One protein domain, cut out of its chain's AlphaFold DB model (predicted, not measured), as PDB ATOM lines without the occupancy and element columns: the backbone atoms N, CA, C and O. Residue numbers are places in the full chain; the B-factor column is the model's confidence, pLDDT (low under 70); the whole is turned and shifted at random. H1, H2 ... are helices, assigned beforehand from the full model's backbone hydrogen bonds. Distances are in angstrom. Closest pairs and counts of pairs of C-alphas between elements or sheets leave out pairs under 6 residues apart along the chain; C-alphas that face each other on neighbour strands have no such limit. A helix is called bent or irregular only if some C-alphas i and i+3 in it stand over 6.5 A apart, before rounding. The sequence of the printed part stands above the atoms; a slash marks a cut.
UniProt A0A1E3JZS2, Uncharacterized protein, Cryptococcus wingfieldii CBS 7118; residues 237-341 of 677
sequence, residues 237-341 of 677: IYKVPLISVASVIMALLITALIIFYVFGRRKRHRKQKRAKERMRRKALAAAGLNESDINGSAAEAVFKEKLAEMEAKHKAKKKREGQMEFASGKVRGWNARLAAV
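This is residues 237 to 341 of the 677 residues of an uncharacterized protein of Cryptococcus wingfieldii CBS 7118 (UniProt A0A1E3JZS2). One very long helix, H1, meets the first arm of a second helix, H2a, near H1's last residues, and the two make an open V; after a sharp bend the second arm, H2b, turns off about perpendicular to H2a. H1 makes most of the length, and its residues 237 to 275 stick out with nothing packed on them. The printed part has 105 residues with two named helices, H1 then H2, and no named strand; the class is all helix. The whole is extended, with a radius of gyration of the C-alphas of 23.6 A and spans of 78 by 38 by 25 A.

H1, residues 237 to 287, is neither bent nor irregular, but only just: C-alphas 237 and 240 are 6.4 A apart. A short link of 9 residues joins it to H2, residues 297 to 341, assigned as one helix by its hydrogen bonds but bent, with C-alphas 323 and 326 6.6 A apart. Its arms are H2a, residues 297 to 323, and H2b, residues 326 to 341. H1 touches H2a with residues 279 to 287 alone, and H2a touches H1 with residues 302 to 311 alone; their closest C-alphas, of Ala 283 and Leu 307, are 5.4 A apart. They run opposite ways at a steep tilt of 47 degrees. H2a and H2b are about perpendicular, at 84 degrees, and near each other. H1 and H2b are apart. Every O i to N i+4 pair is within hydrogen-bond range in H2a, against 45 of 47 in H1 and 10 of 12 in H2b.

H1 runs 75.2 A from C-alpha 237 at (76.835, 115.016, 105.352) to C-alpha 287 at (8.810, 83.521, 100.016). H2a is 38.4 A long. H2b is 23.1 A long and ends at C-alpha 341, at (44.794, 72.271, 118.239).

The two C-alphas farthest apart, those of Ile 237 and Ala 298, are 78.5 A apart. The printed part has no cut and no long link. The mean pLDDT of the printed part is 86.1; residues 323 to 329, at the bend, are under 70.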
ATOM      1  N   ILE A 237      76.520 115.796 106.560       74.00
ATOM      2  CA  ILE A 237      76.835 115.016 105.352       74.00
ATOM      3  C   ILE A 237      76.045 113.696 105.307       74.00
ATOM      4  O   ILE A 237      75.619 113.267 104.240       74.00
ATOM      5  N   TYR A 238      75.786 113.077 106.464       80.69
ATOM      6  CA  TYR A 238      75.001 111.843 106.561       80.69
ATOM      7  C   TYR A 238      73.494 112.081 106.733       80.69
ATOM      8  O   TYR A 238      72.714 111.178 106.439       80.69
ATOM      9  N   LYS A 239      73.056 113.276 107.161       82.75
ATOM     10  CA  LYS A 239      71.624 113.583 107.341       82.75
ATOM     11  C   LYS A 239      70.872 113.566 106.010       82.75
ATOM     12  O   LYS A 239      69.817 112.946 105.942       82.75
ATOM     13  N   VAL A 240      71.412 114.183 104.955       87.19
ATOM     14  CA  VAL A 240      70.718 114.278 103.655       87.19
ATOM     15  C   VAL A 240      70.493 112.893 103.009       87.19
ATOM     16  O   VAL A 240      69.343 112.592 102.683       87.19
ATOM     17  N   PRO A 241      71.494 111.988 102.915       90.25
ATOM     18  CA  PRO A 241      71.257 110.609 102.475       90.25
ATOM     19  C   PRO A 241      70.300 109.823 103.384       90.25
ATOM     20  O   PRO A 241      69.490 109.040 102.895       90.25
ATOM     21  N   LEU A 242      70.357 110.017 104.707       90.31
ATOM     22  CA  LEU A 242      69.465 109.309 105.633       90.31
ATOM     23  C   LEU A 242      67.997 109.730 105.441       90.31
ATOM     24  O   LEU A 242      67.110 108.877 105.441       90.31
ATOM     25  N   ILE A 243      67.749 111.027 105.235       90.88
ATOM     26  CA  ILE A 243      66.417 111.582 104.955       90.88
ATOM     27  C   ILE A 243      65.887 111.056 103.613       90.88
ATOM     28  O   ILE A 243      64.725 110.652 103.547       90.88
ATOM     29  N   SER A 244      66.719 110.978 102.565       93.56
ATOM     30  CA  SER A 244      66.276 110.434 101.273       93.56
ATOM     31  C   SER A 244      65.916 108.944 101.362       93.56
ATOM     32  O   SER A 244      64.858 108.541 100.875       93.56
ATOM     33  N   VAL A 245      66.712 108.133 102.069       95.62
ATOM     34  CA  VAL A 245      66.408 106.709 102.308       95.62
ATOM     35  C   VAL A 245      65.131 106.540 103.142       95.62
ATOM     36  O   VAL A 245      64.292 105.701 102.807       95.62
ATOM     37  N   ALA A 246      64.933 107.353 104.183       94.12
ATOM     38  CA  ALA A 246      63.705 107.339 104.979       94.12
ATOM     39  C   ALA A 246      62.466 107.715 104.141       94.12
ATOM     40  O   ALA A 246      61.434 107.048 104.240       94.12
ATOM     41  N   SER A 247      62.585 108.723 103.270       96.88
ATOM     42  CA  SER A 247      61.528 109.136 102.338       96.88
ATOM     43  C   SER A 247      61.154 108.014 101.359       96.88
ATOM     44  O   SER A 247      59.978 107.663 101.239       96.88
ATOM     45  N   VAL A 248      62.142 107.349 100.746       97.75
ATOM     46  CA  VAL A 248      61.909 106.199  99.849       97.75
ATOM     47  C   VAL A 248      61.223 105.038 100.581       97.75
ATOM     48  O   VAL A 248      60.280 104.447 100.050       97.75
ATOM     49  N   ILE A 249      61.629 104.726 101.818       97.31
ATOM     50  CA  ILE A 249      60.972 103.688 102.633       97.31
ATOM     51  C   ILE A 249      59.513 104.070 102.934       97.31
ATOM     52  O   ILE A 249      58.621 103.228 102.798       97.31
ATOM     53  N   MET A 250      59.239 105.331 103.277       97.81
ATOM     54  CA  MET A 250      57.873 105.818 103.504       97.81
ATOM     55  C   MET A 250      57.014 105.758 102.233       97.81
ATOM     56  O   MET A 250      55.880 105.279 102.292       97.81
ATOM     57  N   ALA A 251      57.554 106.132 101.072       98.06
ATOM     58  CA  ALA A 251      56.864 106.006  99.787       98.06
ATOM     59  C   ALA A 251      56.519 104.539  99.449       98.06
ATOM     60  O   ALA A 251      55.407 104.240  98.996       98.06
ATOM     61  N   LEU A 252      57.420 103.592  99.735       97.81
ATOM     62  CA  LEU A 252      57.169 102.152  99.573       97.81
ATOM     63  C   LEU A 252      56.100 101.617 100.547       97.81
ATOM     64  O   LEU A 252      55.301 100.754 100.174       97.81
ATOM     65  N   LEU A 253      56.019 102.149 101.770       97.44
ATOM     66  CA  LEU A 253      54.960 101.805 102.727       97.44
ATOM     67  C   LEU A 253      53.594 102.371 102.303       97.44
ATOM     68  O   LEU A 253      52.587 101.657 102.367       97.44
ATOM     69  N   ILE A 254      53.548 103.616 101.823       97.81
ATOM     70  CA  ILE A 254      52.320 104.277 101.350       97.81
ATOM     71  C   ILE A 254      51.777 103.572 100.098       97.81
ATOM     72  O   ILE A 254      50.599 103.208 100.051       97.81
ATOM     73  N   THR A 255      52.630 103.295  99.110       97.88
ATOM     74  CA  THR A 255      52.235 102.561  97.893       97.88
ATOM     75  C   THR A 255      51.745 101.144  98.219       97.88
ATOM     76  O   THR A 255      50.692 100.732  97.723       97.88
ATOM     77  N   ALA A 256      52.410 100.420  99.130       97.38
ATOM     78  CA  ALA A 256      51.936  99.122  99.613       97.38
ATOM     79  C   ALA A 256      50.556  99.210 100.298       97.38
ATOM     80  O   ALA A 256      49.681  98.381 100.026       97.38
ATOM     81  N   LEU A 257      50.321 100.223 101.141       97.19
ATOM     82  CA  LEU A 257      49.020 100.466 101.781       97.19
ATOM     83  C   LEU A 257      47.912 100.749 100.755       97.19
ATOM     84  O   LEU A 257      46.831 100.161 100.864       97.19
ATOM     85  N   ILE A 258      48.178 101.564  99.730       97.62
ATOM     86  CA  ILE A 258      47.239 101.838  98.628       97.62
ATOM     87  C   ILE A 258      46.904 100.540  97.875       97.62
ATOM     88  O   ILE A 258      45.729 100.227  97.664       97.62
ATOM     89  N   ILE A 259      47.912  99.727  97.544       97.44
ATOM     90  CA  ILE A 259      47.730  98.421  96.890       97.44
ATOM     91  C   ILE A 259      46.861  97.495  97.760       97.44
ATOM     92  O   ILE A 259      45.872  96.931  97.272       97.44
ATOM     93  N   PHE A 260      47.153  97.373  99.060       97.38
ATOM     94  CA  PHE A 260      46.336  96.583  99.988       97.38
ATOM     95  C   PHE A 260      44.908  97.125 100.137       97.38
ATOM     96  O   PHE A 260      43.968  96.326 100.225       97.38
ATOM     97  N   TYR A 261      44.710  98.445 100.111       97.31
ATOM     98  CA  TYR A 261      43.388  99.071 100.135       97.31
ATOM     99  C   TYR A 261      42.587  98.742  98.867       97.31
ATOM    100  O   TYR A 261      41.447  98.278  98.970       97.31
ATOM    101  N   VAL A 262      43.179  98.880  97.675       97.19
ATOM    102  CA  VAL A 262      42.527  98.580  96.385       97.19
ATOM    103  C   VAL A 262      42.186  97.091  96.265       97.19
ATOM    104  O   VAL A 262      41.036  96.739  95.964       97.19
ATOM    105  N   PHE A 263      43.121  96.189  96.587       96.06
ATOM    106  CA  PHE A 263      42.825  94.752  96.657       96.06
ATOM    107  C   PHE A 263      41.775  94.441  97.732       96.06
ATOM    108  O   PHE A 263      40.893  93.607  97.506       96.06
ATOM    109  N   GLY A 264      41.811  95.136  98.871       94.12
ATOM    110  CA  GLY A 264      40.807  95.071  99.929       94.12
ATOM    111  C   GLY A 264      39.409  95.436  99.427       94.12
ATOM    112  O   GLY A 264      38.484  94.636  99.586       94.12
ATOM    113  N   ARG A 265      39.258  96.585  98.756       95.50
ATOM    114  CA  ARG A 265      38.012  97.079  98.143       95.50
ATOM    115  C   ARG A 265      37.490  96.091  97.095       95.50
ATOM    116  O   ARG A 265      36.354  95.625  97.215       95.50
ATOM    117  N   ARG A 266      38.333  95.646  96.152       94.75
ATOM    118  CA  ARG A 266      37.968  94.656  95.109       94.75
ATOM    119  C   ARG A 266      37.543  93.304  95.711       94.75
ATOM    120  O   ARG A 266      36.589  92.682  95.236       94.75
ATOM    121  N   LYS A 267      38.200  92.854  96.788       93.50
ATOM    122  CA  LYS A 267      37.900  91.595  97.503       93.50
ATOM    123  C   LYS A 267      36.654  91.698  98.392       93.50
ATOM    124  O   LYS A 267      35.912  90.719  98.481       93.50
ATOM    125  N   ARG A 268      36.385  92.861  99.004       91.62
ATOM    126  CA  ARG A 268      35.126  93.169  99.715       91.62
ATOM    127  C   ARG A 268      33.950  93.171  98.735       91.62
ATOM    128  O   ARG A 268      33.022  92.394  98.941       91.62
ATOM    129  N   HIS A 269      34.057  93.881  97.611       91.38
ATOM    130  CA  HIS A 269      33.014  93.935  96.580       91.38
ATOM    131  C   HIS A 269      32.681  92.544  95.995       91.38
ATOM    132  O   HIS A 269      31.516  92.142  95.957       91.38
ATOM    133  N   ARG A 270      33.700  91.737  95.647       92.75
ATOM    134  CA  ARG A 270      33.511  90.334  95.204       92.75
ATOM    135  C   ARG A 270      32.847  89.442  96.270       92.75
ATOM    136  O   ARG A 270      32.116  88.520  95.911       92.75
ATOM    137  N   LYS A 271      33.070  89.696  97.568       91.94
ATOM    138  CA  LYS A 271      32.347  89.017  98.664       91.94
ATOM    139  C   LYS A 271      30.907  89.520  98.800       91.94
ATOM    140  O   LYS A 271      30.018  88.693  98.969       91.94
ATOM    141  N   GLN A 272      30.675  90.830  98.701       89.69
ATOM    142  CA  GLN A 272      29.347  91.447  98.805       89.69
ATOM    143  C   GLN A 272      28.405  90.962  97.700       89.69
ATOM    144  O   GLN A 272      27.301  90.539  98.025       89.69
ATOM    145  N   LYS A 273      28.848  90.897  96.431       92.81
ATOM    146  CA  LYS A 273      28.027  90.333  95.337       92.81
ATOM    147  C   LYS A 273      27.570  88.899  95.647       92.81
ATOM    148  O   LYS A 273      26.373  88.632  95.667       92.81
ATOM    149  N   ARG A 274      28.501  88.014  96.028       91.94
ATOM    150  CA  ARG A 274      28.203  86.620  96.433       91.94
ATOM    151  C   ARG A 274      27.369  86.508  97.718       91.94
ATOM    152  O   ARG A 274      26.758  85.470  97.950       91.94
ATOM    153  N   ALA A 275      27.363  87.530  98.576       88.12
ATOM    154  CA  ALA A 275      26.513  87.580  99.765       88.12
ATOM    155  C   ALA A 275      25.084  88.024  99.414       88.12
ATOM    156  O   ALA A 275      24.147  87.329  99.790       88.12
ATOM    157  N   LYS A 276      24.917  89.104  98.632       88.50
ATOM    158  CA  LYS A 276      23.608  89.588  98.151       88.50
ATOM    159  C   LYS A 276      22.900  88.527  97.303       88.50
ATOM    160  O   LYS A 276      21.719  88.284  97.503       88.50
ATOM    161  N   GLU A 277      23.635  87.813  96.452       88.44
ATOM    162  CA  GLU A 277      23.132  86.656  95.696       88.44
ATOM    163  C   GLU A 277      22.621  85.526  96.616       88.44
ATOM    164  O   GLU A 277      21.525  85.006  96.425       88.44
ATOM    165  N   ARG A 278      23.376  85.172  97.666       89.19
ATOM    166  CA  ARG A 278      22.947  84.168  98.658       89.19
ATOM    167  C   ARG A 278      21.766  84.630  99.508       89.19
ATOM    168  O   ARG A 278      20.994  83.783  99.940       89.19
ATOM    169  N   MET A 279      21.633  85.931  99.761       84.75
ATOM    170  CA  MET A 279      20.463  86.496 100.436       84.75
ATOM    171  C   MET A 279      19.237  86.481  99.518       84.75
ATOM    172  O   MET A 279      18.189  86.053  99.976       84.75
ATOM    173  N   ARG A 280      19.375  86.804  98.222       86.00
ATOM    174  CA  ARG A 280      18.299  86.648  97.221       86.00
ATOM    175  C   ARG A 280      17.794  85.206  97.150       86.00
ATOM    176  O   ARG A 280      16.622  84.977  97.414       86.00
ATOM    177  N   ARG A 281      18.682  84.225  96.933       86.88
ATOM    178  CA  ARG A 281      18.315  82.791  96.910       86.88
ATOM    179  C   ARG A 281      17.637  82.317  98.211       86.88
ATOM    180  O   ARG A 281      16.830  81.398  98.174       86.88
ATOM    181  N   LYS A 282      17.961  82.928  99.360       89.06
ATOM    182  CA  LYS A 282      17.290  82.660 100.646       89.06
ATOM    183  C   LYS A 282      15.934  83.348 100.779       89.06
ATOM    184  O   LYS A 282      15.034  82.741 101.332       89.06
ATOM    185  N   ALA A 283      15.803  84.588 100.313       86.94
ATOM    186  CA  ALA A 283      14.543  85.323 100.329       86.94
ATOM    187  C   ALA A 283      13.515  84.665  99.395       86.94
ATOM    188  O   ALA A 283      12.375  84.503  99.800       86.94
ATOM    189  N   LEU A 284      13.935  84.173  98.222       85.19
ATOM    190  CA  LEU A 284      13.083  83.386  97.320       85.19
ATOM    191  C   LEU A 284      12.602  82.089  97.980       85.19
ATOM    192  O   LEU A 284      11.404  81.859  98.092       85.19
ATOM    193  N   ALA A 285      13.528  81.300  98.538       87.38
ATOM    194  CA  ALA A 285      13.186  80.078  99.267       87.38
ATOM    195  C   ALA A 285      12.314  80.320 100.520       87.38
ATOM    196  O   ALA A 285      11.606  79.412 100.938       87.38
ATOM    197  N   ALA A 286      12.361  81.517 101.119       86.81
ATOM    198  CA  ALA A 286      11.520  81.907 102.254       86.81
ATOM    199  C   ALA A 286      10.165  82.515 101.839       86.81
ATOM    200  O   ALA A 286       9.233  82.497 102.633       86.81
ATOM    201  N   ALA A 287      10.056  83.042 100.616       84.62
ATOM    202  CA  ALA A 287       8.810  83.521 100.016       84.62
ATOM    203  C   ALA A 287       8.044  82.414  99.261       84.62
ATOM    204  O   ALA A 287       6.930  82.649  98.811       84.62
ATOM    205  N   GLY A 288       8.641  81.228  99.089       89.00
ATOM    206  CA  GLY A 288       8.057  80.111  98.335       89.00
ATOM    207  C   GLY A 288       8.013  80.314  96.813       89.00
ATOM    208  O   GLY A 288       7.418  79.499  96.117       89.00
ATOM    209  N   LEU A 289       8.636  81.381  96.301       85.44
ATOM    210  CA  LEU A 289       8.499  81.854  94.921       85.44
ATOM    211  C   LEU A 289       9.682  81.405  94.043       85.44
ATOM    212  O   LEU A 289      10.839  81.520  94.470       85.44
ATOM    213  N   ASN A 290       9.429  80.934  92.816       87.44
ATOM    214  CA  ASN A 290      10.500  80.559  91.884       87.44
ATOM    215  C   ASN A 290      11.022  81.771  91.102       87.44
ATOM    216  O   ASN A 290      10.353  82.793  90.985       87.44
ATOM    217  N   GLU A 291      12.213  81.643  90.505       81.69
ATOM    218  CA  GLU A 291      12.834  82.717  89.709       81.69
ATOM    219  C   GLU A 291      12.057  83.068  88.418       81.69
ATOM    220  O   GLU A 291      12.300  84.126  87.847       81.69
ATOM    221  N   SER A 292      11.097  82.235  87.995       85.12
ATOM    222  CA  SER A 292      10.124  82.513  86.923       85.12
ATOM    223  C   SER A 292       8.991  83.455  87.342       85.12
ATOM    224  O   SER A 292       8.502  84.238  86.532       85.12
ATOM    225  N   ASP A 293       8.577  83.382  88.606       81.50
ATOM    226  CA  ASP A 293       7.278  83.893  89.066       81.50
ATOM    227  C   ASP A 293       7.383  85.367  89.525       81.50
ATOM    228  O   ASP A 293       6.386  86.051  89.745       81.50
ATOM    229  N   ILE A 294       8.620  85.873  89.636       77.75
ATOM    230  CA  ILE A 294       8.984  87.236  90.066       77.75
ATOM    231  C   ILE A 294       8.543  88.303  89.047       77.75
ATOM    232  O   ILE A 294       8.418  89.472  89.401       77.75
ATOM    233  N   ASN A 295       8.296  87.920  87.791       83.62
ATOM    234  CA  ASN A 295       7.986  88.854  86.700       83.62
ATOM    235  C   ASN A 295       6.636  89.588  86.867       83.62
ATOM    236  O   ASN A 295       6.376  90.545  86.142       83.62
ATOM    237  N   GLY A 296       5.784  89.176  87.813       86.44
ATOM    238  CA  GLY A 296       4.577  89.916  88.191       86.44
ATOM    239  C   GLY A 296       4.864  90.998  89.238       86.44
ATOM    240  O   GLY A 296       5.375  90.695  90.316       86.44
ATOM    241  N   SER A 297       4.461  92.245  88.968       82.62
ATOM    242  CA  SER A 297       4.674  93.417  89.847       82.62
ATOM    243  C   SER A 297       4.319  93.163  91.326       82.62
ATOM    244  O   SER A 297       5.123  93.424  92.223       82.62
ATOM    245  N   ALA A 298       3.156  92.555  91.588       87.88
ATOM    246  CA  ALA A 298       2.711  92.218  92.943       87.88
ATOM    247  C   ALA A 298       3.630  91.199  93.652       87.88
ATOM    248  O   ALA A 298       3.906  91.330  94.846       87.88
ATOM    249  N   ALA A 299       4.159  90.211  92.923       82.38
ATOM    250  CA  ALA A 299       5.102  89.236  93.468       82.38
ATOM    251  C   ALA A 299       6.478  89.869  93.739       82.38
ATOM    252  O   ALA A 299       7.123  89.550  94.742       82.38
ATOM    253  N   GLU A 300       6.914  90.816  92.899       85.44
ATOM    254  CA  GLU A 300       8.150  91.561  93.134       85.44
ATOM    255  C   GLU A 300       8.059  92.442  94.396       85.44
ATOM    256  O   GLU A 300       9.047  92.559  95.125       85.44
ATOM    257  N   ALA A 301       6.887  93.014  94.702       88.00
ATOM    258  CA  ALA A 301       6.653  93.783  95.927       88.00
ATOM    259  C   ALA A 301       6.808  92.921  97.197       88.00
ATOM    260  O   ALA A 301       7.619  93.250  98.067       88.00
ATOM    261  N   VAL A 302       6.129  91.769  97.264       86.12
ATOM    262  CA  VAL A 302       6.253  90.816  98.389       86.12
ATOM    263  C   VAL A 302       7.690  90.287  98.514       86.12
ATOM    264  O   VAL A 302       8.224  90.140  99.619       86.12
ATOM    265  N   PHE A 303       8.376  90.057  97.390       86.62
ATOM    266  CA  PHE A 303       9.788  89.673  97.399       86.62
ATOM    267  C   PHE A 303      10.710  90.792  97.916       86.62
ATOM    268  O   PHE A 303      11.623  90.511  98.699       86.62
ATOM    269  N   LYS A 304      10.478  92.052  97.523       88.25
ATOM    270  CA  LYS A 304      11.201  93.231  98.038       88.25
ATOM    271  C   LYS A 304      11.022  93.361  99.551       88.25
ATOM    272  O   LYS A 304      12.022  93.525 100.251       88.25
ATOM    273  N   GLU A 305       9.798  93.204 100.052       89.75
ATOM    274  CA  GLU A 305       9.488  93.225 101.485       89.75
ATOM    275  C   GLU A 305      10.228  92.107 102.241       89.75
ATOM    276  O   GLU A 305      11.007  92.387 103.154       89.75
ATOM    277  N   LYS A 306      10.095  90.839 101.816       88.94
ATOM    278  CA  LYS A 306      10.784  89.706 102.468       88.94
ATOM    279  C   LYS A 306      12.307  89.801 102.380       88.94
ATOM    280  O   LYS A 306      13.010  89.366 103.298       88.94
ATOM    281  N   LEU A 307      12.848  90.393 101.313       87.06
ATOM    282  CA  LEU A 307      14.279  90.675 101.198       87.06
ATOM    283  C   LEU A 307      14.710  91.776 102.179       87.06
ATOM    284  O   LEU A 307      15.739  91.608 102.838       87.06
ATOM    285  N   ALA A 308      13.926  92.847 102.326       90.88
ATOM    286  CA  ALA A 308      14.169  93.912 103.298       90.88
ATOM    287  C   ALA A 308      14.055  93.408 104.748       90.88
ATOM    288  O   ALA A 308      14.933  93.703 105.558       90.88
ATOM    289  N   GLU A 309      13.063  92.572 105.064       90.88
ATOM    290  CA  GLU A 309      12.898  91.915 106.368       90.88
ATOM    291  C   GLU A 309      14.113  91.026 106.701       90.88
ATOM    292  O   GLU A 309      14.688  91.100 107.793       90.88
ATOM    293  N   MET A 310      14.572  90.225 105.734       85.50
ATOM    294  CA  MET A 310      15.761  89.380 105.879       85.50
ATOM    295  C   MET A 310      17.061  90.188 105.972       85.50
ATOM    296  O   MET A 310      17.973  89.794 106.710       85.50
ATOM    297  N   GLU A 311      17.174  91.320 105.274       89.50
ATOM    298  CA  GLU A 311      18.302  92.240 105.427       89.50
ATOM    299  C   GLU A 311      18.256  92.954 106.786       89.50
ATOM    300  O   GLU A 311      19.285  93.013 107.457       89.50
ATOM    301  N   ALA A 312      17.087  93.385 107.265       90.94
ATOM    302  CA  ALA A 312      16.895  93.963 108.594       90.94
ATOM    303  C   ALA A 312      17.273  92.964 109.699       90.94
ATOM    304  O   ALA A 312      18.115  93.285 110.545       90.94
ATOM    305  N   LYS A 313      16.777  91.720 109.640       89.44
ATOM    306  CA  LYS A 313      17.168  90.628 110.553       89.44
ATOM    307  C   LYS A 313      18.680  90.371 110.519       89.44
ATOM    308  O   LYS A 313      19.315  90.247 111.571       89.44
ATOM    309  N   HIS A 314      19.306  90.366 109.339       85.44
ATOM    310  CA  HIS A 314      20.756  90.162 109.222       85.44
ATOM    311  C   HIS A 314      21.585  91.394 109.654       85.44
ATOM    312  O   HIS A 314      22.703  91.231 110.158       85.44
ATOM    313  N   LYS A 315      21.052  92.614 109.511       86.62
ATOM    314  CA  LYS A 315      21.642  93.899 109.940       86.62
ATOM    315  C   LYS A 315      21.546  94.068 111.457       86.62
ATOM    316  O   LYS A 315      22.543  94.432 112.073       86.62
ATOM    317  N   ALA A 316      20.416  93.709 112.066       87.44
ATOM    318  CA  ALA A 316      20.226  93.641 113.515       87.44
ATOM    319  C   ALA A 316      21.158  92.598 114.150       87.44
ATOM    320  O   ALA A 316      21.921  92.929 115.061       87.44
ATOM    321  N   LYS A 317      21.210  91.375 113.594       86.50
ATOM    322  CA  LYS A 317      22.182  90.360 114.027       86.50
ATOM    323  C   LYS A 317      23.622  90.860 113.899       86.50
ATOM    324  O   LYS A 317      24.394  90.691 114.833       86.50
ATOM    325  N   LYS A 318      23.976  91.533 112.797       85.12
ATOM    326  CA  LYS A 318      25.315  92.115 112.603       85.12
ATOM    327  C   LYS A 318      25.613  93.279 113.563       85.12
ATOM    328  O   LYS A 318      26.767  93.414 113.951       85.12
ATOM    329  N   LYS A 319      24.632  94.101 113.961       83.94
ATOM    330  CA  LYS A 319      24.817  95.122 115.014       83.94
ATOM    331  C   LYS A 319      25.144  94.451 116.356       83.94
ATOM    332  O   LYS A 319      26.193  94.736 116.926       83.94
ATOM    333  N   ARG A 320      24.304  93.502 116.794       80.12
ATOM    334  CA  ARG A 320      24.472  92.754 118.057       80.12
ATOM    335  C   ARG A 320      25.781  91.957 118.094       80.12
ATOM    336  O   ARG A 320      26.533  92.054 119.057       80.12
ATOM    337  N   GLU A 321      26.082  91.208 117.033       73.81
ATOM    338  CA  GLU A 321      27.333  90.447 116.915       73.81
ATOM    339  C   GLU A 321      28.538  91.402 116.807       73.81
ATOM    340  O   GLU A 321      29.520  91.195 117.504       73.81
ATOM    341  N   GLY A 322      28.438  92.513 116.067       71.25
ATOM    342  CA  GLY A 322      29.516  93.498 115.901       71.25
ATOM    343  C   GLY A 322      29.911  94.263 117.172       71.25
ATOM    344  O   GLY A 322      31.106  94.468 117.391       71.25
ATOM    345  N   GLN A 323      28.954  94.641 118.030       66.31
ATOM    346  CA  GLN A 323      29.260  95.223 119.349       66.31
ATOM    347  C   GLN A 323      29.967  94.210 120.262       66.31
ATOM    348  O   GLN A 323      30.916  94.567 120.956       66.31
ATOM    349  N   MET A 324      29.568  92.934 120.225       53.81
ATOM    350  CA  MET A 324      30.227  91.891 121.018       53.81
ATOM    351  C   MET A 324      31.567  91.423 120.413       53.81
ATOM    352  O   MET A 324      32.452  91.000 121.159       53.81
ATOM    353  N   GLU A 325      31.753  91.455 119.088       53.38
ATOM    354  CA  GLU A 325      32.878  90.800 118.398       53.38
ATOM    355  C   GLU A 325      34.243  91.467 118.621       53.38
ATOM    356  O   GLU A 325      35.251  90.760 118.621       53.38
ATOM    357  N   PHE A 326      34.330  92.780 118.853       56.19
ATOM    358  CA  PHE A 326      35.642  93.424 119.040       56.19
ATOM    359  C   PHE A 326      36.383  92.945 120.303       56.19
ATOM    360  O   PHE A 326      37.611  92.803 120.275       56.19
ATOM    361  N   ALA A 327      35.641  92.625 121.368       59.59
ATOM    362  CA  ALA A 327      36.163  91.976 122.570       59.59
ATOM    363  C   ALA A 327      36.052  90.442 122.472       59.59
ATOM    364  O   ALA A 327      37.064  89.733 122.443       59.59
ATOM    365  N   SER A 328      34.828  89.911 122.356       58.62
ATOM    366  CA  SER A 328      34.585  88.463 122.412       58.62
ATOM    367  C   SER A 328      35.121  87.707 121.195       58.62
ATOM    368  O   SER A 328      35.507  86.551 121.330       58.62
ATOM    369  N   GLY A 329      35.225  88.334 120.021       61.81
ATOM    370  CA  GLY A 329      35.729  87.704 118.796       61.81
ATOM    371  C   GLY A 329      37.213  87.343 118.874       61.81
ATOM    372  O   GLY A 329      37.617  86.309 118.335       61.81
ATOM    373  N   LYS A 330      38.019  88.111 119.626       72.00
ATOM    374  CA  LYS A 330      39.414  87.747 119.939       72.00
ATOM    375  C   LYS A 330      39.461  86.473 120.792       72.00
ATOM    376  O   LYS A 330      40.146  85.518 120.426       72.00
ATOM    377  N   VAL A 331      38.668  86.420 121.865       74.00
ATOM    378  CA  VAL A 331      38.582  85.263 122.780       74.00
ATOM    379  C   VAL A 331      38.004  84.029 122.073       74.00
ATOM    380  O   VAL A 331      38.589  82.950 122.132       74.00
ATOM    381  N   ARG A 332      36.907  84.183 121.324       76.31
ATOM    382  CA  ARG A 332      36.239  83.143 120.516       76.31
ATOM    383  C   ARG A 332      37.158  82.618 119.411       76.31
ATOM    384  O   ARG A 332      37.213  81.411 119.193       76.31
ATOM    385  N   GLY A 333      37.936  83.489 118.763       75.62
ATOM    386  CA  GLY A 333      38.958  83.111 117.782       75.62
ATOM    387  C   GLY A 333      40.141  82.351 118.395       75.62
ATOM    388  O   GLY A 333      40.620  81.377 117.807       75.62
ATOM    389  N   TRP A 334      40.583  82.741 119.594       81.31
ATOM    390  CA  TRP A 334      41.630  82.035 120.339       81.31
ATOM    391  C   TRP A 334      41.147  80.667 120.840       81.31
ATOM    392  O   TRP A 334      41.807  79.663 120.575       81.31
ATOM    393  N   ASN A 335      39.947  80.587 121.421       81.44
ATOM    394  CA  ASN A 335      39.312  79.324 121.808       81.44
ATOM    395  C   ASN A 335      39.037  78.411 120.604       81.44
ATOM    396  O   ASN A 335      39.272  77.208 120.696       81.44
ATOM    397  N   ALA A 336      38.638  78.944 119.444       81.25
ATOM    398  CA  ALA A 336      38.501  78.153 118.218       81.25
ATOM    399  C   ALA A 336      39.856  77.599 117.728       81.25
ATOM    400  O   ALA A 336      39.931  76.442 117.304       81.25
ATOM    401  N   ARG A 337      40.945  78.379 117.835       82.06
ATOM    402  CA  ARG A 337      42.316  77.895 117.588       82.06
ATOM    403  C   ARG A 337      42.720  76.805 118.586       82.06
ATOM    404  O   ARG A 337      43.183  75.751 118.153       82.06
ATOM    405  N   LEU A 338      42.505  77.012 119.885       83.25
ATOM    406  CA  LEU A 338      42.810  76.033 120.936       83.25
ATOM    407  C   LEU A 338      42.005  74.738 120.757       83.25
ATOM    408  O   LEU A 338      42.578  73.652 120.828       83.25
ATOM    409  N   ALA A 339      40.715  74.823 120.433       82.56
ATOM    410  CA  ALA A 339      39.873  73.670 120.120       82.56
ATOM    411  C   ALA A 339      40.350  72.926 118.860       82.56
ATOM    412  O   ALA A 339      40.385  71.695 118.851       82.56
ATOM    413  N   ALA A 340      40.779  73.643 117.814       81.00
ATOM    414  CA  ALA A 340      41.358  73.035 116.615       81.00
ATOM    415  C   ALA A 340      42.714  72.354 116.884       81.00
ATOM    416  O   ALA A 340      42.992  71.309 116.295       81.00
ATOM    417  N   VAL A 341      43.539  72.899 117.786       80.50
ATOM    418  CA  VAL A 341      44.794  72.271 118.239       80.50
ATOM    419  C   VAL A 341      44.505  71.034 119.095       80.50
ATOM    420  O   VAL A 341      45.026  69.962 118.789       80.50
TER     421      VAL A 341